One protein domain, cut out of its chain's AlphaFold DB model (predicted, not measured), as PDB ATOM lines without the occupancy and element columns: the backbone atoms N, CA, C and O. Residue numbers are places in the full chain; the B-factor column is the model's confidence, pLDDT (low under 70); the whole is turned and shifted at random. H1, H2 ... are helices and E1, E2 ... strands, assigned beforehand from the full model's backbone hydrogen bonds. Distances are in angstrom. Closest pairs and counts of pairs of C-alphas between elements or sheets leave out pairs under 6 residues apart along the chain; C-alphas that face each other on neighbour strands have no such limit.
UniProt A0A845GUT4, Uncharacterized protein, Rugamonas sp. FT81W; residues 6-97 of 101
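Overview. This is residues 6 to 97 of the 101 residues of an uncharacterized protein of Rugamonas sp. FT81W (UniProt A0A845GUT4). A small, strongly twisted sheet of four strands stands between helix H1, over one of its faces, and helix H2, over the other; H3 folds back beside H2 as a helical hairpin and does not reach the sheet. Along the longest axis H1 comes first, then the sheet, then H2, and H3 last. The printed part has 92 residues with three named helices and four named strands, in the order H1 E1 E2 E3 E4 H2 H3, and its class is mixed, helices and strands. The sheet runs E1 E2 E3 E4, all antiparallel. The whole is compact, with a radius of gyration of the C-alphas of 13.1 A and spans of 36 by 28 by 18 A.

Arrangement. Start at H1, residues 6 to 15, which is on the sheet at a height of 8.6 A, over E2, residues 29 to 34, and E3, residues 41 to 45. Its closest C-alphas to E3 are those of Ala 8 and Val 44, 5.9 A. Next comes E1, residues 19 to 26, an edge strand that bends by 75 degrees at residue 22; with E2 it forms a hairpin, where N 24 and O 31 are 2.9 A apart, within hydrogen-bond range. In the hairpin of E2 and E3, look at N 32 and O 42, 2.8 A. E4, residues 50 to 53, is the other edge strand and forms a hairpin with E3, where N 43 and O 51 are 2.8 A apart. The four strands make a meander, each the antiparallel neighbour of the one before. H2, residues 60 to 75, is on the opposite face from H1 at a height of 8.7 A, which gives three layers, helices on both faces of a sheet; the C-alphas of Ala 26 and Ser 71, 5.5 A, are its closest to E1. H3, residues 78 to 92, touches H2 at a shallow tilt of 17 degrees, opposite ways, closest at the C-alphas of Ala 72 and Ala 81, 4.9 A. H3 is not on the sheet, and H1 and H3 are apart. In H1, H2 and H3 every O i to N i+4 pair is within hydrogen-bond range.

Along the chain. Find C-alpha 6 at (145.481, 124.016, 178.051); from there H1 runs 14.4 A to C-alpha 15. E1 measures 17.5 A, E2 16.4 A, E3 13.2 A and E4 9.7 A. H2 begins at C-alpha 60, (124.456, 122.676, 162.488), and is 22.3 A long; H3, 20.7 A, ends at C-alpha 92, (122.346, 111.130, 157.919).

Size, cuts and confidence. The C-alphas of Glu 6 and Asp 95 are the two farthest apart, 40.2 A. The printed part has no cut and no long link. Mean pLDDT of the printed part is 88.3; look for values under 70 at residues 37 to 38 and 96 to 97.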
ATOM      1  N   GLU A   6     144.165 123.634 178.568       94.69
ATOM      2  CA  GLU A   6     145.481 124.016 178.051       94.69
ATOM      3  C   GLU A   6     146.277 122.769 177.651       94.69
ATOM      4  O   GLU A   6     146.830 122.700 176.551       94.69
ATOM      5  N   VAL A   7     146.247 121.731 178.491       96.00
ATOM      6  CA  VAL A   7     146.802 120.411 178.164       96.00
ATOM      7  C   VAL A   7     146.074 119.804 176.963       96.00
ATOM      8  O   VAL A   7     146.719 119.290 176.049       96.00
ATOM      9  N   ALA A   8     144.743 119.896 176.912       95.25
ATOM     10  CA  ALA A   8     143.960 119.391 175.786       95.25
ATOM     11  C   ALA A   8     144.333 120.090 174.469       95.25
ATOM     12  O   ALA A   8     144.521 119.433 173.446       95.25
ATOM     13  N   LYS A   9     144.524 121.412 174.503       94.38
ATOM     14  CA  LYS A   9     144.948 122.208 173.349       94.38
ATOM     15  C   LYS A   9     146.349 121.821 172.873       94.38
ATOM     16  O   LYS A   9     146.573 121.713 171.669       94.38
ATOM     17  N   GLN A  10     147.281 121.561 173.790       94.88
ATOM     18  CA  GLN A  10     148.618 121.064 173.443       94.88
ATOM     19  C   GLN A  10     148.559 119.688 172.768       94.88
ATOM     20  O   GLN A  10     149.217 119.478 171.747       94.88
ATOM     21  N   LEU A  11     147.734 118.773 173.288       95.62
ATOM     22  CA  LEU A  11     147.507 117.457 172.680       95.62
ATOM     23  C   LEU A  11     146.880 117.573 171.284       95.62
ATOM     24  O   LEU A  11     147.291 116.872 170.359       95.62
ATOM     25  N   ALA A  12     145.930 118.491 171.107       93.56
ATOM     26  CA  ALA A  12     145.321 118.751 169.812       93.56
ATOM     27  C   ALA A  12     146.336 119.312 168.805       93.56
ATOM     28  O   ALA A  12     146.416 118.802 167.689       93.56
ATOM     29  N   HIS A  13     147.161 120.290 169.198       92.81
ATOM     30  CA  HIS A  13     148.221 120.836 168.338       92.81
ATOM     31  C   HIS A  13     149.283 119.796 167.963       92.81
ATOM     32  O   HIS A  13     149.808 119.823 166.850       92.81
ATOM     33  N   ALA A  14     149.589 118.860 168.865       92.62
ATOM     34  CA  ALA A  14     150.483 117.746 168.564       92.62
ATOM     35  C   ALA A  14     149.891 116.781 167.515       92.62
ATOM     36  O   ALA A  14     150.642 116.133 166.788       92.62
ATOM     37  N   SER A  15     148.559 116.699 167.423       89.88
ATOM     38  CA  SER A  15     147.828 115.879 166.446       89.88
ATOM     39  C   SER A  15     147.574 116.610 165.120       89.88
ATOM     40  O   SER A  15     147.573 115.992 164.056       89.88
ATOM     41  N   CYS A  16     147.385 117.931 165.159       85.44
ATOM     42  CA  CYS A  16     147.109 118.764 163.994       85.44
ATOM     43  C   CYS A  16     147.814 120.125 164.115       85.44
ATOM     44  O   CYS A  16     147.532 120.911 165.016       85.44
ATOM     45  N   ALA A  17     148.710 120.429 163.172       79.56
ATOM     46  CA  ALA A  17     149.505 121.658 163.202       79.56
ATOM     47  C   ALA A  17     148.711 122.937 162.854       79.56
ATOM     48  O   ALA A  17     149.113 124.018 163.274       79.56
ATOM     49  N   SER A  18     147.594 122.819 162.122       87.31
ATOM     50  CA  SER A  18     146.729 123.943 161.713       87.31
ATOM     51  C   SER A  18     145.359 123.826 162.378       87.31
ATOM     52  O   SER A  18     144.403 123.326 161.785       87.31
ATOM     53  N   LEU A  19     145.265 124.285 163.625       88.06
ATOM     54  CA  LEU A  19     143.992 124.442 164.329       88.06
ATOM     55  C   LEU A  19     143.515 125.890 164.228       88.06
ATOM     56  O   LEU A  19     144.321 126.815 164.324       88.06
ATOM     57  N   SER A  20     142.212 126.090 164.057       86.44
ATOM     58  CA  SER A  20     141.610 127.413 164.161       86.44
ATOM     59  C   SER A  20     141.611 127.900 165.616       86.44
ATOM     60  O   SER A  20     141.910 127.161 166.556       86.44
ATOM     61  N   GLY A  21     141.263 129.173 165.818       83.88
ATOM     62  CA  GLY A  21     141.022 129.718 167.158       83.88
ATOM     63  C   GLY A  21     139.695 129.274 167.782       83.88
ATOM     64  O   GLY A  21     139.450 129.579 168.948       83.88
ATOM     65  N   ASP A  22     138.850 128.575 167.020       87.12
ATOM     66  CA  ASP A  22     137.532 128.135 167.463       87.12
ATOM     67  C   ASP A  22     137.629 126.755 168.115       87.12
ATOM     68  O   ASP A  22     138.355 125.872 167.649       87.12
ATOM     69  N   LEU A  23     136.830 126.540 169.154       90.31
ATOM     70  CA  LEU A  23     136.641 125.229 169.760       90.31
ATOM     71  C   LEU A  23     135.197 125.061 170.215       90.31
ATOM     72  O   LEU A  23     134.486 126.042 170.443       90.31
ATOM     73  N   LEU A  24     134.785 123.809 170.369       89.31
ATOM     74  CA  LEU A  24     133.544 123.452 171.041       89.31
ATOM     75  C   LEU A  24     133.856 122.616 172.274       89.31
ATOM     76  O   LEU A  24     134.680 121.704 172.235       89.31
ATOM     77  N   GLU A  25     133.175 122.936 173.363       87.81
ATOM     78  CA  GLU A  25     133.169 122.123 174.569       87.81
ATOM     79  C   GLU A  25     131.950 121.201 174.524       87.81
ATOM     80  O   GLU A  25     130.824 121.646 174.293       87.81
ATOM     81  N   ALA A  26     132.191 119.910 174.714       81.69
ATOM     82  CA  ALA A  26     131.170 118.895 174.903       81.69
ATOM     83  C   ALA A  26     131.409 118.228 176.262       81.69
ATOM     84  O   ALA A  26     132.498 118.315 176.832       81.69
ATOM     85  N   GLU A  27     130.395 117.580 176.836       82.19
ATOM     86  CA  GLU A  27     130.569 116.967 178.154       82.19
ATOM     87  C   GLU A  27     131.704 115.937 178.075       82.19
ATOM     88  O   GLU A  27     131.643 115.000 177.275       82.19
ATOM     89  N   ASN A  28     132.734 116.133 178.901       88.19
ATOM     90  CA  ASN A  28     133.930 115.294 178.988       88.19
ATOM     91  C   ASN A  28     134.888 115.347 177.775       88.19
ATOM     92  O   ASN A  28     135.810 114.525 177.712       88.19
ATOM     93  N   CYS A  29     134.755 116.311 176.854       92.50
ATOM     94  CA  CYS A  29     135.746 116.538 175.793       92.50
ATOM     95  C   CYS A  29     135.748 117.951 175.186       92.50
ATOM     96  O   CYS A  29     134.778 118.700 175.248       92.50
ATOM     97  N   TRP A  30     136.857 118.292 174.531       93.88
ATOM     98  CA  TRP A  30     136.996 119.496 173.711       93.88
ATOM     99  C   TRP A  30     137.229 119.119 172.257       93.88
ATOM    100  O   TRP A  30     137.972 118.180 171.968       93.88
ATOM    101  N   ILE A  31     136.620 119.866 171.343       92.88
ATOM    102  CA  ILE A  31     136.762 119.686 169.901       92.88
ATOM    103  C   ILE A  31     137.428 120.922 169.316       92.88
ATOM    104  O   ILE A  31     136.900 122.031 169.389       92.88
ATOM    105  N   PHE A  32     138.596 120.703 168.727       92.88
ATOM    106  CA  PHE A  32     139.443 121.705 168.105       92.88
ATOM    107  C   PHE A  32     139.313 121.596 166.592       92.88
ATOM    108  O   PHE A  32     139.565 120.537 166.010       92.88
ATOM    109  N   PHE A  33     138.914 122.683 165.941       90.56
ATOM    110  CA  PHE A  33     138.677 122.672 164.502       90.56
ATOM    111  C   PHE A  33     139.957 122.918 163.722       90.56
ATOM    112  O   PHE A  33     140.803 123.703 164.136       90.56
ATOM    113  N   ASN A  34     140.076 122.290 162.557       88.50
ATOM    114  CA  ASN A  34     141.115 122.635 161.597       88.50
ATOM    115  C   ASN A  34     140.830 124.023 160.984       88.50
ATOM    116  O   ASN A  34     139.671 124.420 160.803       88.50
ATOM    117  N   GLU A  35     141.887 124.769 160.654       86.19
ATOM    118  CA  GLU A  35     141.791 126.020 159.887       86.19
ATOM    119  C   GLU A  35     141.167 125.797 158.501       86.19
ATOM    120  O   GLU A  35     140.411 126.637 158.004       86.19
ATOM    121  N   ARG A  36     141.454 124.649 157.879       79.44
ATOM    122  CA  ARG A  36     140.846 124.231 156.615       79.44
ATOM    123  C   ARG A  36     139.509 123.553 156.899       79.44
ATOM    124  O   ARG A  36     139.460 122.383 157.271       79.44
ATOM    125  N   ARG A  37     138.421 124.311 156.730       67.56
ATOM    126  CA  ARG A  37     137.045 123.797 156.831       67.56
ATOM    127  C   ARG A  37     136.827 122.630 155.860       67.56
ATOM    128  O   ARG A  37     137.243 122.722 154.708       67.56
ATOM    129  N   GLY A  38     136.137 121.587 156.324       59.53
ATOM    130  CA  GLY A  38     135.675 120.464 155.495       59.53
ATOM    131  C   GLY A  38     136.537 119.195 155.514       59.53
ATOM    132  O   GLY A  38     136.146 118.223 154.879       59.53
ATOM    133  N   ASP A  39     137.659 119.176 156.240       72.94
ATOM    134  CA  ASP A  39     138.502 117.976 156.385       72.94
ATOM    135  C   ASP A  39     138.106 117.158 157.630       72.94
ATOM    136  O   ASP A  39     137.431 116.134 157.544       72.94
ATOM    137  N   PHE A  40     138.530 117.604 158.810       81.44
ATOM    138  CA  PHE A  40     138.299 116.938 160.092       81.44
ATOM    139  C   PHE A  40     138.578 117.923 161.235       81.44
ATOM    140  O   PHE A  40     139.233 118.951 161.052       81.44
ATOM    141  N   ALA A  41     138.100 117.604 162.430       90.44
ATOM    142  CA  ALA A  41     138.456 118.249 163.683       90.44
ATOM    143  C   ALA A  41     139.135 117.233 164.621       90.44
ATOM    144  O   ALA A  41     139.149 116.025 164.368       90.44
ATOM    145  N   VAL A  42     139.748 117.722 165.694       92.62
ATOM    146  CA  VAL A  42     140.414 116.895 166.706       92.62
ATOM    147  C   VAL A  42     139.610 116.968 167.993       92.62
ATOM    148  O   VAL A  42     139.436 118.047 168.547       92.62
ATOM    149  N   ALA A  43     139.145 115.827 168.488       93.44
ATOM    150  CA  ALA A  43     138.540 115.715 169.805       93.44
ATOM    151  C   ALA A  43     139.581 115.257 170.831       93.44
ATOM    152  O   ALA A  43     140.362 114.341 170.565       93.44
ATOM    153  N   VAL A  44     139.571 115.867 172.015       94.25
ATOM    154  CA  VAL A  44     140.397 115.464 173.156       94.25
ATOM    155  C   VAL A  44     139.503 115.274 174.375       94.25
ATOM    156  O   VAL A  44     138.827 116.210 174.799       94.25
ATOM    157  N   SER A  45     139.475 114.066 174.936       93.00
ATOM    158  CA  SER A  45     138.705 113.774 176.150       93.00
ATOM    159  C   SER A  45     139.358 114.370 177.398       93.00
ATOM    160  O   SER A  45     140.564 114.613 177.438       93.00
ATOM    161  N   ILE A  46     138.594 114.494 178.485       92.12
ATOM    162  CA  ILE A  46     139.133 114.864 179.805       92.12
ATOM    163  C   ILE A  46     140.143 113.848 180.354       92.12
ATOM    164  O   ILE A  46     140.889 114.164 181.273       92.12
ATOM    165  N   SER A  47     140.197 112.628 179.813       92.06
ATOM    166  CA  SER A  47     141.226 111.634 180.141       92.06
ATOM    167  C   SER A  47     142.500 111.776 179.296       92.06
ATOM    168  O   SER A  47     143.461 111.046 179.532       92.06
ATOM    169  N   GLY A  48     142.528 112.714 178.343       92.75
ATOM    170  CA  GLY A  48     143.654 112.967 177.443       92.75
ATOM    171  C   GLY A  48     143.698 112.072 176.208       92.75
ATOM    172  O   GLY A  48     144.721 112.025 175.527       92.75
ATOM    173  N   GLN A  49     142.612 111.363 175.896       92.56
ATOM    174  CA  GLN A  49     142.519 110.580 174.669       92.56
ATOM    175  C   GLN A  49     142.245 111.504 173.482       92.56
ATOM    176  O   GLN A  49     141.310 112.301 173.519       92.56
ATOM    177  N   VAL A  50     143.040 111.360 172.423       93.25
ATOM    178  CA  VAL A  50     142.901 112.122 171.178       93.25
ATOM    179  C   VAL A  50     142.208 111.264 170.121       93.25
ATOM    180  O   VAL A  50     142.625 110.133 169.879       93.25
ATOM    181  N   SER A  51     141.199 111.829 169.463       91.25
ATOM    182  CA  SER A  51     140.463 111.205 168.360       91.25
ATOM    183  C   SER A  51     140.278 112.191 167.208       91.25
ATOM    184  O   SER A  51     140.124 113.393 167.421       91.25
ATOM    185  N   HIS A  52     140.280 111.692 165.973       89.06
ATOM    186  CA  HIS A  52     139.903 112.488 164.801       89.06
ATOM    187  C   HIS A  52     138.399 112.383 164.584       89.06
ATOM    188  O   HIS A  52     137.823 111.301 164.703       89.06
ATOM    189  N   VAL A  53     137.773 113.516 164.297       88.44
ATOM    190  CA  VAL A  53     136.324 113.649 164.163       88.44
ATOM    191  C   VAL A  53     135.966 114.446 162.920       88.44
ATOM    192  O   VAL A  53     136.796 115.164 162.374       88.44
ATOM    193  N   TYR A  54     134.728 114.337 162.459       86.25
ATOM    194  CA  TYR A  54     134.274 115.095 161.297       86.25
ATOM    195  C   TYR A  54     133.957 116.553 161.657       86.25
ATOM    196  O   TYR A  54     133.444 116.844 162.737       86.25
ATOM    197  N   ASP A  55     134.246 117.474 160.734       87.38
ATOM    198  CA  ASP A  55     133.849 118.880 160.841       87.38
ATOM    199  C   ASP A  55     132.500 119.093 160.138       87.38
ATOM    200  O   ASP A  55     132.435 119.218 158.917       87.38
ATOM    201  N   PHE A  56     131.418 119.137 160.919       86.94
ATOM    202  CA  PHE A  56     130.058 119.366 160.419       86.94
ATOM    203  C   PHE A  56     129.585 120.816 160.580       86.94
ATOM    204  O   PHE A  56     128.383 121.058 160.633       86.94
ATOM    205  N   ARG A  57     130.479 121.813 160.676       85.06
ATOM    206  CA  ARG A  57     130.056 123.213 160.908       85.06
ATOM    207  C   ARG A  57     129.125 123.773 159.825       85.06
ATOM    208  O   ARG A  57     128.368 124.697 160.110       85.06
ATOM    209  N   ASP A  58     129.138 123.195 158.625       86.62
ATOM    210  CA  ASP A  58     128.230 123.563 157.533       86.62
ATOM    211  C   ASP A  58     126.822 122.941 157.676       86.62
ATOM    212  O   ASP A  58     125.888 123.356 156.989       86.62
ATOM    213  N   ASN A  59     126.637 121.984 158.595       89.69
ATOM    214  CA  ASN A  59     125.355 121.380 158.952       89.69
ATOM    215  C   ASN A  59     125.157 121.401 160.485       89.69
ATOM    216  O   ASN A  59     125.504 120.434 161.170       89.69
ATOM    217  N   PRO A  60     124.582 122.487 161.040       88.94
ATOM    218  CA  PRO A  60     124.456 122.676 162.488       88.94
ATOM    219  C   PRO A  60     123.683 121.569 163.210       88.94
ATOM    220  O   PRO A  60     124.008 121.240 164.347       88.94
ATOM    221  N   GLU A  61     122.678 120.987 162.554       92.12
ATOM    222  CA  GLU A  61     121.875 119.909 163.134       92.12
ATOM    223  C   GLU A  61     122.688 118.615 163.242       92.12
ATOM    224  O   GLU A  61     122.759 118.005 164.305       92.12
ATOM    225  N   MET A  62     123.388 118.249 162.164       91.62
ATOM    226  CA  MET A  62     124.285 117.093 162.159       91.62
ATOM    227  C   MET A  62     125.447 117.276 163.134       91.62
ATOM    228  O   MET A  62     125.826 116.329 163.818       91.62
ATOM    229  N   MET A  63     125.982 118.494 163.251       89.19
ATOM    230  CA  MET A  63     126.980 118.818 164.265       89.19
ATOM    231  C   MET A  63     126.427 118.579 165.671       89.19
ATOM    232  O   MET A  63     127.076 117.908 166.462       89.19
ATOM    233  N   GLN A  64     125.232 119.081 165.988       89.75
ATOM    234  CA  GLN A  64     124.635 118.900 167.311       89.75
ATOM    235  C   GLN A  64     124.456 117.416 167.669       89.75
ATOM    236  O   GLN A  64     124.881 116.994 168.747       89.75
ATOM    237  N   ASP A  65     123.885 116.621 166.764       91.44
ATOM    238  CA  ASP A  65     123.681 115.186 166.984       91.44
ATOM    239  C   ASP A  65     125.020 114.445 167.140       91.44
ATOM    240  O   ASP A  65     125.180 113.591 168.019       91.44
ATOM    241  N   TYR A  66     126.016 114.809 166.329       89.62
ATOM    242  CA  TYR A  66     127.357 114.242 166.415       89.62
ATOM    243  C   TYR A  66     128.041 114.577 167.747       89.62
ATOM    244  O   TYR A  66     128.642 113.703 168.371       89.62
ATOM    245  N   LEU A  67     127.915 115.819 168.221       88.94
ATOM    246  CA  LEU A  67     128.458 116.257 169.507       88.94
ATOM    247  C   LEU A  67     127.821 115.508 170.675       88.94
ATOM    248  O   LEU A  67     128.536 115.084 171.580       88.94
ATOM    249  N   MET A  68     126.504 115.293 170.646       89.81
ATOM    250  CA  MET A  68     125.816 114.497 171.665       89.81
ATOM    251  C   MET A  68     126.356 113.066 171.725       89.81
ATOM    252  O   MET A  68     126.641 112.552 172.807       89.81
ATOM    253  N   MET A  69     126.533 112.430 170.565       91.06
ATOM    254  CA  MET A  69     127.133 111.100 170.475       91.06
ATOM    255  C   MET A  69     128.566 111.090 171.029       91.06
ATOM    256  O   MET A  69     128.915 110.221 171.829       91.06
ATOM    257  N   PHE A  70     129.398 112.055 170.625       88.38
ATOM    258  CA  PHE A  70     130.807 112.104 171.020       88.38
ATOM    259  C   PHE A  70     130.991 112.418 172.507       88.38
ATOM    260  O   PHE A  70     131.891 111.892 173.154       88.38
ATOM    261  N   SER A  71     130.099 113.228 173.066       88.56
ATOM    262  CA  SER A  71     130.048 113.519 174.491       88.56
ATOM    263  C   SER A  71     129.804 112.255 175.325       88.56
ATOM    264  O   SER A  71     130.537 111.994 176.280       88.56
ATOM    265  N   ALA A  72     128.851 111.408 174.913       90.12
ATOM    266  CA  ALA A  72     128.603 110.116 175.557       90.12
ATOM    267  C   ALA A  72     129.791 109.150 175.407       90.12
ATOM    268  O   ALA A  72     130.134 108.422 176.335       90.12
ATOM    269  N   TYR A  73     130.469 109.168 174.254       88.88
ATOM    270  CA  TYR A  73     131.700 108.396 174.067       88.88
ATOM    271  C   TYR A  73     132.793 108.843 175.049       88.88
ATOM    272  O   TYR A  73     133.418 108.016 175.712       88.88
ATOM    273  N   CYS A  74     133.003 110.152 175.193       87.88
ATOM    274  CA  CYS A  74     134.035 110.703 176.066       87.88
ATOM    275  C   CYS A  74     133.717 110.595 177.563       87.88
ATOM    276  O   CYS A  74     134.649 110.603 178.368       87.88
ATOM    277  N   SER A  75     132.446 110.456 177.949       87.44
ATOM    278  CA  SER A  75     132.055 110.143 179.330       87.44
ATOM    279  C   SER A  75     132.287 108.672 179.705       87.44
ATOM    280  O   SER A  75     132.245 108.327 180.886       87.44
ATOM    281  N   GLY A  76     132.552 107.808 178.718       86.50
ATOM    282  CA  GLY A  76     132.665 106.361 178.898       86.50
ATOM    283  C   GLY A  76     131.318 105.632 178.923       86.50
ATOM    284  O   GLY A  76     131.287 104.437 179.218       86.50
ATOM    285  N   ASP A  77     130.206 106.307 178.607       90.38
ATOM    286  CA  ASP A  77     128.895 105.671 178.453       90.38
ATOM    287  C   ASP A  77     128.775 105.017 177.067       90.38
ATOM    288  O   ASP A  77     128.149 105.533 176.137       90.38
ATOM    289  N   GLU A  78     129.408 103.851 176.920       89.62
ATOM    290  CA  GLU A  78     129.440 103.100 175.660       89.62
ATOM    291  C   GLU A  78     128.039 102.715 175.159       89.62
ATOM    292  O   GLU A  78     127.790 102.690 173.950       89.62
ATOM    293  N   ALA A  79     127.105 102.434 176.076       93.25
ATOM    294  CA  ALA A  79     125.741 102.055 175.727       93.25
ATOM    295  C   ALA A  79     125.000 103.229 175.078       93.25
ATOM    296  O   ALA A  79     124.409 103.069 174.002       93.25
ATOM    297  N   ARG A  80     125.079 104.414 175.693       93.50
ATOM    298  CA  ARG A  80     124.472 105.633 175.157       93.50
ATOM    299  C   ARG A  80     125.163 106.098 173.882       93.50
ATOM    300  O   ARG A  80     124.479 106.440 172.917       93.50
ATOM    301  N   ALA A  81     126.494 106.060 173.841       92.00
ATOM    302  CA  ALA A  81     127.263 106.390 172.645       92.00
ATOM    303  C   ALA A  81     126.863 105.497 171.459       92.00
ATOM    304  O   ALA A  81     126.639 105.992 170.354       92.00
ATOM    305  N   GLY A  82     126.691 104.190 171.690       93.06
ATOM    306  CA  GLY A  82     126.260 103.241 170.664       93.06
ATOM    307  C   GLY A  82     124.823 103.459 170.175       93.06
ATOM    308  O   GLY A  82     124.537 103.268 168.992       93.06
ATOM    309  N   GLU A  83     123.901 103.862 171.052       95.88
ATOM    310  CA  GLU A  83     122.542 104.253 170.658       95.88
ATOM    311  C   GLU A  83     122.551 105.495 169.762       95.88
ATOM    312  O   GLU A  83     122.021 105.446 168.650       95.88
ATOM    313  N   LEU A  84     123.217 106.560 170.214       94.62
ATOM    314  CA  LEU A  84     123.317 107.825 169.490       94.62
ATOM    315  C   LEU A  84     124.024 107.652 168.144       94.62
ATOM    316  O   LEU A  84     123.582 108.213 167.149       94.62
ATOM    317  N   TYR A  85     125.062 106.814 168.074       92.62
ATOM    318  CA  TYR A  85     125.733 106.504 166.812       92.62
ATOM    319  C   TYR A  85     124.786 105.831 165.812       92.62
ATOM    320  O   TYR A  85     124.739 106.213 164.644       92.62
ATOM    321  N   ARG A  86     123.985 104.851 166.253       93.56
ATOM    322  CA  ARG A  86     122.997 104.203 165.374       93.56
ATOM    323  C   ARG A  86     121.940 105.185 164.886       93.56
ATOM    324  O   ARG A  86     121.556 105.124 163.720       93.56
ATOM    325  N   GLU A  87     121.471 106.070 165.758       94.31
ATOM    326  CA  GLU A  87     120.519 107.111 165.381       94.31
ATOM    327  C   GLU A  87     121.124 108.095 164.374       94.31
ATOM    328  O   GLU A  87     120.510 108.347 163.338       94.31
ATOM    329  N   PHE A  88     122.349 108.559 164.626       93.31
ATOM    330  CA  PHE A  88     123.106 109.435 163.739       93.31
ATOM    331  C   PHE A  88     123.282 108.816 162.345       93.31
ATOM    332  O   PHE A  88     122.926 109.429 161.336       93.31
ATOM    333  N   MET A  89     123.740 107.562 162.278       92.56
ATOM    334  CA  MET A  89     123.904 106.836 161.015       92.56
ATOM    335  C   MET A  89     122.572 106.647 160.285       92.56
ATOM    336  O   MET A  89     122.490 106.862 159.079       92.56
ATOM    337  N   ARG A  90     121.498 106.304 161.005       92.12
ATOM    338  CA  ARG A  90     120.154 106.190 160.421       92.12
ATOM    339  C   ARG A  90     119.645 107.531 159.892       92.12
ATOM    340  O   ARG A  90     118.886 107.546 158.933       92.12
ATOM    341  N   ARG A  91     119.992 108.644 160.532       92.88
ATOM    342  CA  ARG A  91     119.478 109.968 160.173       92.88
ATOM    343  C   ARG A  91     120.194 110.571 158.968       92.88
ATOM    344  O   ARG A  91     119.530 111.147 158.113       92.88
ATOM    345  N   TYR A  92     121.515 110.427 158.903       91.44
ATOM    346  CA  TYR A  92     122.346 111.130 157.919       91.44
ATOM    347  C   TYR A  92     122.984 110.223 156.863       91.44
ATOM    348  O   TYR A  92     123.422 110.718 155.831       91.44
ATOM    349  N   TYR A  93     122.997 108.907 157.089       86.19
ATOM    350  CA  TYR A  93     123.662 107.923 156.227       86.19
ATOM    351  C   TYR A  93     122.766 106.714 155.904       86.19
ATOM    352  O   TYR A  93     123.261 105.641 155.559       86.19
ATOM    353  N   ALA A  94     121.435 106.861 155.992       78.56
ATOM    354  CA  ALA A  94     120.480 105.784 155.695       78.56
ATOM    355  C   ALA A  94     120.696 105.144 154.314       78.56
ATOM    356  O   ALA A  94     120.581 103.926 154.178       78.56
ATOM    357  N   ASP A  95     121.044 105.953 153.313       70.12
ATOM    358  CA  ASP A  95     121.236 105.496 151.934       70.12
ATOM    359  C   ASP A  95     122.559 104.735 151.731       70.12
ATOM    360  O   ASP A  95     122.662 103.908 150.826       70.12
ATOM    361  N   GLU A  96     123.556 104.941 152.598       59.75
ATOM    362  CA  GLU A  96     124.819 104.183 152.587       59.75
ATOM    363  C   GLU A  96     124.699 102.818 153.281       59.75
ATOM    364  O   GLU A  96     125.529 101.932 153.071       59.75
ATOM    365  N   LEU A  97     123.649 102.624 154.085       54.91
ATOM    366  CA  LEU A  97     123.346 101.372 154.784       54.91
ATOM    367  C   LEU A  97     122.477 100.412 153.955       54.91
ATOM    368  O   LEU A  97     122.244  99.278 154.380       54.91
TER     369      LEU A  97